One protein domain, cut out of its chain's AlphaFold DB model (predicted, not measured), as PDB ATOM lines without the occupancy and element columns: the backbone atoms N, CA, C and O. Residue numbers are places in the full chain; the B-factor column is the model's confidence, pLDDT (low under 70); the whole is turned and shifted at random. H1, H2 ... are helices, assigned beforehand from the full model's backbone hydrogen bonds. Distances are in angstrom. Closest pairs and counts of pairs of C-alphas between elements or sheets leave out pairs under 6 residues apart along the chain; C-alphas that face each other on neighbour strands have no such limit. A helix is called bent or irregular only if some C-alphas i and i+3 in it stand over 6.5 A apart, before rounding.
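What this domain is: This is residues 135 to 227 of the 227 residues of an uncharacterized protein of Tritrichomonas foetus (UniProt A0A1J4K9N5). Five helices make a cluster with H4 nearest its middle; H3 and H5 pack together as a slanted pair on one side of H4, and H2 meets H4 at nearly a right angle. H1 lies at one end of the long axis and the last residues at the other. The printed part has 93 residues, with helices H1 to H5 in that order and no named strand: all helix. It is compact, with a radius of gyration of the C-alphas of 12.7 A, and only just elongated, spanning 42 by 28 by 25 A.

How they stand to each other: H1, residues 135 to 141, only just touches H4, residues 195 to 205, with 3 pairs of C-alphas within 8 A; the closest are those of Leu 140 and Val 197, 7.3 A apart. H2, residues 152 to 161, touches H4 about perpendicular, at 74 degrees; their closest C-alphas, of Pro 153 and Ala 203, are 6.2 A apart. H3, residues 167 to 180, touches H5, residues 209 to 223, at a steep tilt of 40 degrees, opposite ways; their closest C-alphas, of Glu 169 and Val 222, are 6.2 A apart. H1 is apart from H3 and H5. Every O i to N i+4 pair is within hydrogen-bond range in H1, H2, H4 and H5, and 8 of 10 in H3.

Where its parts are: H1 begins at C-alpha 135, (30.883, -32.760, 40.240), and is 10.2 A long. H2 measures 14.0 A and H4 15.5 A. H3, 19.7 A, is irregular: C-alphas 172 and 175 are 7.2 A apart. H5, 20.4 A, ends at C-alpha 223, (6.304, -49.301, 44.576).

The domain as a whole: The C-alphas farthest apart, of Lys 138 and Phe 227, are 42.4 A apart. The printed part has no cut; the link from H3 to H4 is long. Residues 226 to 227 have pLDDT under 70.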
ATOM      1  N   ARG A 135      31.025 -32.176  38.899       85.00
ATOM      2  CA  ARG A 135      30.883 -32.760  40.240       85.00
ATOM      3  C   ARG A 135      30.404 -34.206  40.155       85.00
ATOM      4  O   ARG A 135      31.032 -35.079  40.746       85.00
ATOM      5  N   ILE A 136      29.324 -34.469  39.417       83.94
ATOM      6  CA  ILE A 136      28.788 -35.829  39.273       83.94
ATOM      7  C   ILE A 136      29.795 -36.724  38.542       83.94
ATOM      8  O   ILE A 136      30.011 -37.853  38.965       83.94
ATOM      9  N   ALA A 137      30.468 -36.224  37.502       85.19
ATOM     10  CA  ALA A 137      31.485 -36.980  36.773       85.19
ATOM     11  C   ALA A 137      32.644 -37.433  37.678       85.19
ATOM     12  O   ALA A 137      33.086 -38.574  37.571       85.19
ATOM     13  N   LYS A 138      33.094 -36.586  38.616       87.25
ATOM     14  CA  LYS A 138      34.109 -36.968  39.615       87.25
ATOM     15  C   LYS A 138      33.638 -38.123  40.500       87.25
ATOM     16  O   LYS A 138      34.394 -39.063  40.712       87.25
ATOM     17  N   VAL A 139      32.391 -38.070  40.970       85.31
ATOM     18  CA  VAL A 139      31.780 -39.130  41.792       85.31
ATOM     19  C   VAL A 139      31.597 -40.421  40.986       85.31
ATOM     20  O   VAL A 139      31.850 -41.512  41.484       85.31
ATOM     21  N   LEU A 140      31.201 -40.321  39.718       86.38
ATOM     22  CA  LEU A 140      31.038 -41.490  38.853       86.38
ATOM     23  C   LEU A 140      32.375 -42.159  38.532       86.38
ATOM     24  O   LEU A 140      32.434 -43.384  38.515       86.38
ATOM     25  N   LYS A 141      33.448 -41.378  38.362       88.19
ATOM     26  CA  LYS A 141      34.800 -41.901  38.124       88.19
ATOM     27  C   LYS A 141      35.296 -42.774  39.281       88.19
ATOM     28  O   LYS A 141      36.007 -43.742  39.052       88.19
ATOM     29  N   THR A 142      34.896 -42.475  40.519       84.94
ATOM     30  CA  THR A 142      35.224 -43.333  41.672       84.94
ATOM     31  C   THR A 142      34.390 -44.616  41.733       84.94
ATOM     32  O   THR A 142      34.716 -45.516  42.494       84.94
ATOM     33  N   MET A 143      33.315 -44.707  40.943       85.38
ATOM     34  CA  MET A 143      32.338 -45.805  40.939       85.38
ATOM     35  C   MET A 143      32.377 -46.626  39.641       85.38
ATOM     36  O   MET A 143      31.405 -47.319  39.325       85.38
ATOM     37  N   ASP A 144      33.440 -46.509  38.839       73.12
ATOM     38  CA  ASP A 144      33.460 -47.040  37.468       73.12
ATOM     39  C   ASP A 144      33.262 -48.560  37.406       73.12
ATOM     40  O   ASP A 144      32.668 -49.062  36.458       73.12
ATOM     41  N   THR A 145      33.622 -49.272  38.472       84.69
ATOM     42  CA  THR A 145      33.524 -50.731  38.577       84.69
ATOM     43  C   THR A 145      32.157 -51.258  39.011       84.69
ATOM     44  O   THR A 145      31.944 -52.465  38.991       84.69
ATOM     45  N   VAL A 146      31.215 -50.402  39.418       87.94
ATOM     46  CA  VAL A 146      29.937 -50.889  39.961       87.94
ATOM     47  C   VAL A 146      28.925 -51.119  38.845       87.94
ATOM     48  O   VAL A 146      28.358 -50.167  38.298       87.94
ATOM     49  N   ASN A 147      28.666 -52.395  38.552       93.69
ATOM     50  CA  ASN A 147      27.554 -52.811  37.710       93.69
ATOM     51  C   ASN A 147      26.253 -52.783  38.524       93.69
ATOM     52  O   ASN A 147      26.041 -53.588  39.428       93.69
ATOM     53  N   VAL A 148      25.362 -51.841  38.201       94.56
ATOM     54  CA  VAL A 148      24.083 -51.650  38.909       94.56
ATOM     55  C   VAL A 148      23.244 -52.926  38.909       94.56
ATOM     56  O   VAL A 148      22.625 -53.238  39.924       94.56
ATOM     57  N   HIS A 149      23.248 -53.666  37.801       95.88
ATOM     58  CA  HIS A 149      22.431 -54.865  37.640       95.88
ATOM     59  C   HIS A 149      22.877 -56.007  38.555       95.88
ATOM     60  O   HIS A 149      22.053 -56.814  38.963       95.88
ATOM     61  N   GLU A 150      24.149 -56.046  38.942       96.38
ATOM     62  CA  GLU A 150      24.704 -57.073  39.833       96.38
ATOM     63  C   GLU A 150      24.523 -56.724  41.317       96.38
ATOM     64  O   GLU A 150      24.766 -57.549  42.194       96.38
ATOM     65  N   THR A 151      24.075 -55.505  41.634       96.44
ATOM     66  CA  THR A 151      23.910 -55.098  43.031       96.44
ATOM     67  C   THR A 151      22.735 -55.821  43.696       96.44
ATOM     68  O   THR A 151      21.630 -55.893  43.153       96.44
ATOM     69  N   ALA A 152      22.942 -56.285  44.930       97.44
ATOM     70  CA  ALA A 152      21.901 -56.886  45.765       97.44
ATOM     71  C   ALA A 152      20.591 -56.064  45.857       97.44
ATOM     72  O   ALA A 152      19.525 -56.653  45.669       97.44
ATOM     73  N   PRO A 153      20.604 -54.726  46.066       97.69
ATOM     74  CA  PRO A 153      19.377 -53.925  46.032       97.69
ATOM     75  C   PRO A 153      18.638 -53.986  44.694       97.69
ATOM     76  O   PRO A 153      17.409 -54.011  44.680       97.69
ATOM     77  N   TYR A 154      19.360 -53.991  43.569       97.88
ATOM     78  CA  TYR A 154      18.741 -54.085  42.249       97.88
ATOM     79  C   TYR A 154      18.076 -55.447  42.054       97.88
ATOM     80  O   TYR A 154      16.909 -55.505  41.669       97.88
ATOM     81  N   GLN A 155      18.797 -56.524  42.369       98.19
ATOM     82  CA  GLN A 155      18.300 -57.896  42.259       98.19
ATOM     83  C   GLN A 155      17.072 -58.124  43.147       98.19
ATOM     84  O   GLN A 155      16.071 -58.670  42.689       98.19
ATOM     85  N   TRP A 156      17.096 -57.612  44.382       98.00
ATOM     86  CA  TRP A 156      15.940 -57.638  45.275       98.00
ATOM     87  C   TRP A 156      14.730 -56.913  44.670       98.00
ATOM     88  O   TRP A 156      13.662 -57.505  44.567       98.00
ATOM     89  N   MET A 157      14.880 -55.675  44.179       97.56
ATOM     90  CA  MET A 157      13.752 -54.954  43.565       97.56
ATOM     91  C   MET A 157      13.230 -55.649  42.306       97.56
ATOM     92  O   MET A 157      12.025 -55.670  42.057       97.56
ATOM     93  N   LYS A 158      14.132 -56.216  41.497       97.44
ATOM     94  CA  LYS A 158      13.762 -56.962  40.295       97.44
ATOM     95  C   LYS A 158      12.951 -58.208  40.651       97.44
ATOM     96  O   LYS A 158      11.981 -58.484  39.951       97.44
ATOM     97  N   LYS A 159      13.311 -58.900  41.734       97.38
ATOM     98  CA  LYS A 159      12.593 -60.063  42.263       97.38
ATOM     99  C   LYS A 159      11.226 -59.691  42.849       97.38
ATOM    100  O   LYS A 159      10.241 -60.323  42.495       97.38
ATOM    101  N   GLU A 160      11.158 -58.665  43.697       96.81
ATOM    102  CA  GLU A 160       9.929 -58.299  44.421       96.81
ATOM    103  C   GLU A 160       8.917 -57.528  43.560       96.81
ATOM    104  O   GLU A 160       7.714 -57.744  43.663       96.81
ATOM    105  N   PHE A 161       9.387 -56.618  42.702       96.44
ATOM    106  CA  PHE A 161       8.520 -55.688  41.965       96.44
ATOM    107  C   PHE A 161       8.610 -55.832  40.441       96.44
ATOM    108  O   PHE A 161       7.949 -55.093  39.711       96.44
ATOM    109  N   GLY A 162       9.491 -56.692  39.923       96.75
ATOM    110  CA  GLY A 162       9.735 -56.836  38.482       96.75
ATOM    111  C   GLY A 162      10.519 -55.681  37.839       96.75
ATOM    112  O   GLY A 162      10.876 -55.760  36.656       96.75
ATOM    113  N   ARG A 163      10.840 -54.618  38.590       96.25
ATOM    114  CA  ARG A 163      11.548 -53.420  38.104       96.25
ATOM    115  C   ARG A 163      12.349 -52.728  39.205       96.25
ATOM    116  O   ARG A 163      12.061 -52.871  40.384       96.25
ATOM    117  N   ALA A 164      13.312 -51.908  38.799       97.00
ATOM    118  CA  ALA A 164      14.025 -51.005  39.697       97.00
ATOM    119  C   ALA A 164      13.164 -49.796  40.109       97.00
ATOM    120  O   ALA A 164      12.296 -49.346  39.353       97.00
ATOM    121  N   ILE A 165      13.471 -49.219  41.275       97.19
ATOM    122  CA  ILE A 165      12.882 -47.951  41.714       97.19
ATOM    123  C   ILE A 165      13.223 -46.812  40.741       97.19
ATOM    124  O   ILE A 165      14.379 -46.600  40.347       97.19
ATOM    125  N   THR A 166      12.209 -46.041  40.355       96.25
ATOM    126  CA  THR A 166      12.365 -44.881  39.472       96.25
ATOM    127  C   THR A 166      12.912 -43.666  40.226       96.25
ATOM    128  O   THR A 166      12.984 -43.618  41.457       96.25
ATOM    129  N   GLN A 167      13.314 -42.625  39.492       94.69
ATOM    130  CA  GLN A 167      13.768 -41.380  40.116       94.69
ATOM    131  C   GLN A 167      12.659 -40.672  40.900       94.69
ATOM    132  O   GLN A 167      12.917 -40.148  41.981       94.69
ATOM    133  N   LYS A 168      11.431 -40.675  40.371       95.31
ATOM    134  CA  LYS A 168      10.279 -40.013  40.992       95.31
ATOM    135  C   LYS A 168       9.921 -40.661  42.330       95.31
ATOM    136  O   LYS A 168       9.763 -39.958  43.320       95.31
ATOM    137  N   GLU A 169       9.864 -41.988  42.356       96.62
ATOM    138  CA  GLU A 169       9.580 -42.776  43.560       96.62
ATOM    139  C   GLU A 169      10.664 -42.585  44.620       96.62
ATOM    140  O   GLU A 169      10.369 -42.314  45.781       96.62
ATOM    141  N   PHE A 170      11.935 -42.624  44.211       97.56
ATOM    142  CA  PHE A 170      13.035 -42.378  45.137       97.56
ATOM    143  C   PHE A 170      12.994 -40.962  45.727       97.56
ATOM    144  O   PHE A 170      13.203 -40.772  46.922       97.56
ATOM    145  N   ASN A 171      12.693 -39.955  44.903       96.44
ATOM    146  CA  ASN A 171      12.562 -38.576  45.368       96.44
ATOM    147  C   ASN A 171      11.409 -38.404  46.367       96.44
ATOM    148  O   ASN A 171      11.494 -37.523  47.217       96.44
ATOM    149  N   HIS A 172      10.368 -39.237  46.287       96.69
ATOM    150  CA  HIS A 172       9.266 -39.229  47.246       96.69
ATOM    151  C   HIS A 172       9.709 -39.708  48.636       96.69
ATOM    152  O   HIS A 172       9.372 -39.076  49.631       96.69
ATOM    153  N   ILE A 173      10.525 -40.767  48.711       97.44
ATOM    154  CA  ILE A 173      11.018 -41.313  49.991       97.44
ATOM    155  C   ILE A 173      12.259 -40.594  50.536       97.44
ATOM    156  O   ILE A 173      12.563 -40.707  51.721       97.44
ATOM    157  N   TYR A 174      12.989 -39.853  49.698       97.31
ATOM    158  CA  TYR A 174      14.257 -39.210  50.064       97.31
ATOM    159  C   TYR A 174      14.191 -38.316  51.320       97.31
ATOM    160  O   TYR A 174      15.081 -38.445  52.166       97.31
ATOM    161  N   PRO A 175      13.179 -37.440  51.511       97.06
ATOM    162  CA  PRO A 175      13.074 -36.640  52.730       97.06
ATOM    163  C   PRO A 175      12.950 -37.511  53.982       97.06
ATOM    164  O   PRO A 175      13.639 -37.265  54.968       97.06
ATOM    165  N   THR A 176      12.132 -38.565  53.917       97.56
ATOM    166  CA  THR A 176      11.948 -39.512  55.018       97.56
ATOM    167  C   THR A 176      13.243 -40.251  55.321       97.56
ATOM    168  O   THR A 176      13.649 -40.286  56.475       97.56
ATOM    169  N   LEU A 177      13.946 -40.745  54.295       96.69
ATOM    170  CA  LEU A 177      15.244 -41.409  54.449       96.69
ATOM    171  C   LEU A 177      16.266 -40.527  55.174       96.69
ATOM    172  O   LEU A 177      17.008 -41.013  56.020       96.69
ATOM    173  N   LYS A 178      16.302 -39.226  54.861       96.00
ATOM    174  CA  LYS A 178      17.233 -38.279  55.488       96.00
ATOM    175  C   LYS A 178      16.923 -38.021  56.968       96.00
ATOM    176  O   LYS A 178      17.820 -37.639  57.710       96.00
ATOM    177  N   LEU A 179      15.664 -38.189  57.372       96.50
ATOM    178  CA  LEU A 179      15.214 -38.000  58.750       96.50
ATOM    179  C   LEU A 179      15.352 -39.276  59.588       96.50
ATOM    180  O   LEU A 179      15.680 -39.189  60.765       96.50
ATOM    181  N   THR A 180      15.089 -40.445  59.001       96.50
ATOM    182  CA  THR A 180      15.048 -41.720  59.733       96.50
ATOM    183  C   THR A 180      16.399 -42.417  59.814       96.50
ATOM    184  O   THR A 180      16.674 -43.096  60.801       96.50
ATOM    185  N   ILE A 181      17.248 -42.279  58.794       95.44
ATOM    186  CA  ILE A 181      18.540 -42.964  58.743       95.44
ATOM    187  C   ILE A 181      19.604 -42.107  59.448       95.44
ATOM    188  O   ILE A 181      19.697 -40.907  59.178       95.44
ATOM    189  N   PRO A 182      20.465 -42.696  60.305       93.56
ATOM    190  CA  PRO A 182      21.579 -41.977  60.916       93.56
ATOM    191  C   PRO A 182      22.459 -41.301  59.860       93.56
ATOM    192  O   PRO A 182      22.789 -41.918  58.849       93.56
ATOM    193  N   GLY A 183      22.908 -40.068  60.115       92.12
ATOM    194  CA  GLY A 183      23.607 -39.233  59.125       92.12
ATOM    195  C   GLY A 183      24.783 -39.905  58.398       92.12
ATOM    196  O   GLY A 183      24.997 -39.632  57.224       92.12
ATOM    197  N   LYS A 184      25.488 -40.845  59.047       94.31
ATOM    198  CA  LYS A 184      26.567 -41.646  58.433       94.31
ATOM    199  C   LYS A 184      26.120 -42.542  57.266       94.31
ATOM    200  O   LYS A 184      26.934 -42.875  56.416       94.31
ATOM    201  N   PHE A 185      24.850 -42.936  57.237       96.19
ATOM    202  CA  PHE A 185      24.253 -43.804  56.215       96.19
ATOM    203  C   PHE A 185      23.193 -43.081  55.376       96.19
ATOM    204  O   PHE A 185      22.679 -43.648  54.410       96.19
ATOM    205  N   ALA A 186      22.845 -41.846  55.739       95.56
ATOM    206  CA  ALA A 186      21.828 -41.073  55.046       95.56
ATOM    207  C   ALA A 186      22.222 -40.831  53.574       95.56
ATOM    208  O   ALA A 186      23.407 -40.678  53.257       95.56
ATOM    209  N   PRO A 187      21.248 -40.791  52.649       95.75
ATOM    210  CA  PRO A 187      21.542 -40.575  51.243       95.75
ATOM    211  C   PRO A 187      22.073 -39.160  51.005       95.75
ATOM    212  O   PRO A 187      21.511 -38.164  51.467       95.75
ATOM    213  N   ASN A 188      23.131 -39.067  50.204       93.94
ATOM    214  CA  ASN A 188      23.640 -37.789  49.721       93.94
ATOM    215  C   ASN A 188      22.711 -37.190  48.655       93.94
ATOM    216  O   ASN A 188      21.988 -37.899  47.953       93.94
ATOM    217  N   ARG A 189      22.814 -35.871  48.451       92.06
ATOM    218  CA  ARG A 189      22.084 -35.137  47.397       92.06
ATOM    219  C   ARG A 189      22.269 -35.749  46.003       92.06
ATOM    220  O   ARG A 189      21.359 -35.683  45.184       92.06
ATOM    221  N   ASP A 190      23.426 -36.340  45.724       91.94
ATOM    222  CA  ASP A 190      23.724 -36.933  44.416       91.94
ATOM    223  C   ASP A 190      22.959 -38.245  44.173       91.94
ATOM    224  O   ASP A 190      22.560 -38.524  43.039       91.94
ATOM    225  N   ALA A 191      22.644 -39.001  45.232       94.06
ATOM    226  CA  ALA A 191      21.812 -40.204  45.143       94.06
ATOM    227  C   ALA A 191      20.368 -39.872  44.719       94.06
ATOM    228  O   ALA A 191      19.716 -40.652  44.030       94.06
ATOM    229  N   SER A 192      19.874 -38.672  45.050       93.62
ATOM    230  CA  SER A 192      18.558 -38.196  44.602       93.62
ATOM    231  C   SER A 192      18.561 -37.636  43.171       93.62
ATOM    232  O   SER A 192      17.547 -37.099  42.727       93.62
ATOM    233  N   ARG A 193      19.688 -37.678  42.453       90.38
ATOM    234  CA  ARG A 193      19.827 -37.077  41.113       90.38
ATOM    235  C   ARG A 193      20.294 -38.062  40.055       90.38
ATOM    236  O   ARG A 193      19.938 -37.898  38.893       90.38
ATOM    237  N   ASN A 194      21.092 -39.055  40.438       93.12
ATOM    238  CA  ASN A 194      21.694 -40.000  39.510       93.12
ATOM    239  C   ASN A 194      21.399 -41.449  39.922       93.12
ATOM    240  O   ASN A 194      21.620 -41.838  41.068       93.12
ATOM    241  N   GLN A 195      20.942 -42.261  38.964       92.56
ATOM    242  CA  GLN A 195      20.556 -43.654  39.203       92.56
ATOM    243  C   GLN A 195      21.744 -44.539  39.619       92.56
ATOM    244  O   GLN A 195      21.597 -45.350  40.528       92.56
ATOM    245  N   LYS A 196      22.929 -44.365  39.016       93.25
ATOM    246  CA  LYS A 196      24.131 -45.143  39.368       93.25
ATOM    247  C   LYS A 196      24.587 -44.812  40.791       93.25
ATOM    248  O   LYS A 196      24.803 -45.720  41.584       93.25
ATOM    249  N   VAL A 197      24.620 -43.526  41.150       94.50
ATOM    250  CA  VAL A 197      24.963 -43.077  42.516       94.50
ATOM    251  C   VAL A 197      23.943 -43.572  43.545       94.50
ATOM    252  O   VAL A 197      24.316 -43.962  44.648       94.50
ATOM    253  N   LYS A 198      22.655 -43.605  43.186       95.69
ATOM    254  CA  LYS A 198      21.591 -44.159  44.031       95.69
ATOM    255  C   LYS A 198      21.820 -45.634  44.344       95.69
ATOM    256  O   LYS A 198      21.783 -46.008  45.509       95.69
ATOM    257  N   PHE A 199      22.066 -46.455  43.325       96.19
ATOM    258  CA  PHE A 199      22.309 -47.886  43.524       96.19
ATOM    259  C   PHE A 199      23.635 -48.169  44.212       96.19
ATOM    260  O   PHE A 199      23.697 -49.072  45.037       96.19
ATOM    261  N   TYR A 200      24.656 -47.356  43.952       95.25
ATOM    262  CA  TYR A 200      25.889 -47.398  44.722       95.25
ATOM    263  C   TYR A 200      25.615 -47.163  46.210       95.25
ATOM    264  O   TYR A 200      25.998 -47.979  47.041       95.25
ATOM    265  N   TRP A 201      24.894 -46.090  46.554       96.06
ATOM    266  CA  TRP A 201      24.517 -45.807  47.940       96.06
ATOM    267  C   TRP A 201      23.691 -46.945  48.554       96.06
ATOM    268  O   TRP A 201      24.028 -47.406  49.640       96.06
ATOM    269  N   LEU A 202      22.675 -47.445  47.841       97.06
ATOM    270  CA  LEU A 202      21.867 -48.586  48.282       97.06
ATOM    271  C   LEU A 202      22.728 -49.822  48.559       97.06
ATOM    272  O   LEU A 202      22.506 -50.494  49.558       97.06
ATOM    273  N   ALA A 203      23.714 -50.109  47.705       96.38
ATOM    274  CA  ALA A 203      24.616 -51.241  47.881       96.38
ATOM    275  C   ALA A 203      25.496 -51.079  49.131       96.38
ATOM    276  O   ALA A 203      25.687 -52.042  49.866       96.38
ATOM    277  N   GLN A 204      25.969 -49.861  49.423       95.12
ATOM    278  CA  GLN A 204      26.770 -49.576  50.621       95.12
ATOM    279  C   GLN A 204      25.984 -49.810  51.919       95.12
ATOM    280  O   GLN A 204      26.513 -50.380  52.871       95.12
ATOM    281  N   ILE A 205      24.715 -49.395  51.964       96.75
ATOM    282  CA  ILE A 205      23.874 -49.573  53.158       96.75
ATOM    283  C   ILE A 205      23.265 -50.976  53.269       96.75
ATOM    284  O   ILE A 205      22.749 -51.323  54.325       96.75
ATOM    285  N   TRP A 206      23.330 -51.790  52.210       96.62
ATOM    286  CA  TRP A 206      22.666 -53.098  52.143       96.62
ATOM    287  C   TRP A 206      23.186 -54.111  53.168       96.62
ATOM    288  O   TRP A 206      22.464 -55.021  53.581       96.62
ATOM    289  N   ASN A 207      24.438 -53.937  53.592       94.88
ATOM    290  CA  ASN A 207      25.082 -54.773  54.601       94.88
ATOM    291  C   ASN A 207      24.636 -54.426  56.030       94.88
ATOM    292  O   ASN A 207      24.872 -55.204  56.948       94.88
ATOM    293  N   ASN A 208      24.001 -53.268  56.238       97.25
ATOM    294  CA  ASN A 208      23.436 -52.895  57.526       97.25
ATOM    295  C   ASN A 208      21.958 -53.291  57.565       97.25
ATOM    296  O   ASN A 208      21.128 -52.642  56.931       97.25
ATOM    297  N   GLU A 209      21.641 -54.338  58.319       97.25
ATOM    298  CA  GLU A 209      20.295 -54.912  58.395       97.25
ATOM    299  C   GLU A 209      19.223 -53.890  58.795       97.25
ATOM    300  O   GLU A 209      18.254 -53.713  58.062       97.25
ATOM    301  N   GLN A 210      19.443 -53.132  59.872       97.12
ATOM    302  CA  GLN A 210      18.478 -52.138  60.355       97.12
ATOM    303  C   GLN A 210      18.199 -51.046  59.313       97.12
ATOM    304  O   GLN A 210      17.056 -50.651  59.087       97.12
ATOM    305  N   VAL A 211      19.245 -50.541  58.652       97.44
ATOM    306  CA  VAL A 211      19.085 -49.511  57.615       97.44
ATOM    307  C   VAL A 211      18.423 -50.102  56.370       97.44
ATOM    308  O   VAL A 211      17.543 -49.466  55.787       97.44
ATOM    309  N   ARG A 212      18.812 -51.319  55.978       97.69
ATOM    310  CA  ARG A 212      18.224 -52.050  54.852       97.69
ATOM    311  C   ARG A 212      16.722 -52.229  55.043       97.69
ATOM    312  O   ARG A 212      15.981 -51.901  54.123       97.69
ATOM    313  N   GLU A 213      16.270 -52.663  56.216       97.75
ATOM    314  CA  GLU A 213      14.844 -52.832  56.524       97.75
ATOM    315  C   GLU A 213      14.061 -51.524  56.385       97.75
ATOM    316  O   GLU A 213      13.017 -51.485  55.733       97.75
ATOM    317  N   ILE A 214      14.579 -50.417  56.931       97.50
ATOM    318  CA  ILE A 214      13.950 -49.093  56.795       97.50
ATOM    319  C   ILE A 214      13.783 -48.731  55.315       97.50
ATOM    320  O   ILE A 214      12.715 -48.275  54.898       97.50
ATOM    321  N   VAL A 215      14.825 -48.945  54.508       97.62
ATOM    322  CA  VAL A 215      14.785 -48.654  53.073       97.62
ATOM    323  C   VAL A 215      13.812 -49.570  52.343       97.62
ATOM    324  O   VAL A 215      12.999 -49.070  51.571       97.62
ATOM    325  N   GLN A 216      13.850 -50.879  52.593       97.69
ATOM    326  CA  GLN A 216      12.942 -51.842  51.970       97.69
ATOM    327  C   GLN A 216      11.482 -51.492  52.266       97.69
ATOM    328  O   GLN A 216      10.687 -51.399  51.333       97.69
ATOM    329  N   ASN A 217      11.160 -51.172  53.522       97.50
ATOM    330  CA  ASN A 217       9.821 -50.755  53.938       97.50
ATOM    331  C   ASN A 217       9.353 -49.483  53.215       97.50
ATOM    332  O   ASN A 217       8.201 -49.383  52.795       97.50
ATOM    333  N   LEU A 218      10.231 -48.488  53.051       96.94
ATOM    334  CA  LEU A 218       9.892 -47.255  52.331       96.94
ATOM    335  C   LEU A 218       9.723 -47.489  50.828       96.94
ATOM    336  O   LEU A 218       8.824 -46.912  50.219       96.94
ATOM    337  N   ILE A 219      10.557 -48.340  50.233       97.31
ATOM    338  CA  ILE A 219      10.462 -48.695  48.816       97.31
ATOM    339  C   ILE A 219       9.171 -49.468  48.545       97.31
ATOM    340  O   ILE A 219       8.442 -49.110  47.622       97.31
ATOM    341  N   GLN A 220       8.845 -50.461  49.375       96.81
ATOM    342  CA  GLN A 220       7.599 -51.224  49.280       96.81
ATOM    343  C   GLN A 220       6.377 -50.303  49.303       96.81
ATOM    344  O   GLN A 220       5.526 -50.409  48.425       96.81
ATOM    345  N   LYS A 221       6.329 -49.335  50.229       95.62
ATOM    346  CA  LYS A 221       5.221 -48.367  50.331       95.62
ATOM    347  C   LYS A 221       4.986 -47.542  49.067       95.62
ATOM    348  O   LYS A 221       3.867 -47.103  48.841       95.62
ATOM    349  N   VAL A 222       6.032 -47.278  48.286       95.94
ATOM    350  CA  VAL A 222       5.939 -46.423  47.093       95.94
ATOM    351  C   VAL A 222       5.812 -47.226  45.802       95.94
ATOM    352  O   VAL A 222       5.260 -46.721  44.830       95.94
ATOM    353  N   MET A 223       6.327 -48.456  45.771       94.25
ATOM    354  CA  MET A 223       6.304 -49.301  44.576       94.25
ATOM    355  C   MET A 223       5.097 -50.236  44.506       94.25
ATOM    356  O   MET A 223       4.733 -50.641  43.400       94.25
ATOM    357  N   LEU A 224       4.480 -50.580  45.640       89.75
ATOM    358  CA  LEU A 224       3.248 -51.362  45.649       89.75
ATOM    359  C   LEU A 224       2.068 -50.472  45.238       89.75
ATOM    360  O   LEU A 224       1.920 -49.374  45.783       89.75
ATOM    361  N   PRO A 225       1.217 -50.916  44.299       72.38
ATOM    362  CA  PRO A 225      -0.026 -50.222  44.021       72.38
ATOM    363  C   PRO A 225      -0.902 -50.309  45.272       72.38
ATOM    364  O   PRO A 225      -1.216 -51.403  45.740       72.38
ATOM    365  N   THR A 226      -1.287 -49.163  45.826       61.72
ATOM    366  CA  THR A 226      -2.409 -49.090  46.761       61.72
ATOM    367  C   THR A 226      -3.667 -49.412  45.960       61.72
ATOM    368  O   THR A 226      -4.179 -48.551  45.243       61.72
ATOM    369  N   PHE A 227      -4.079 -50.677  45.998       42.12
ATOM    370  CA  PHE A 227      -5.378 -51.125  45.505       42.12
ATOM    371  C   PHE A 227      -6.466 -50.832  46.535       42.12
ATOM    372  O   PHE A 227      -6.165 -50.932  47.750       42.12
TER     373      PHE A 227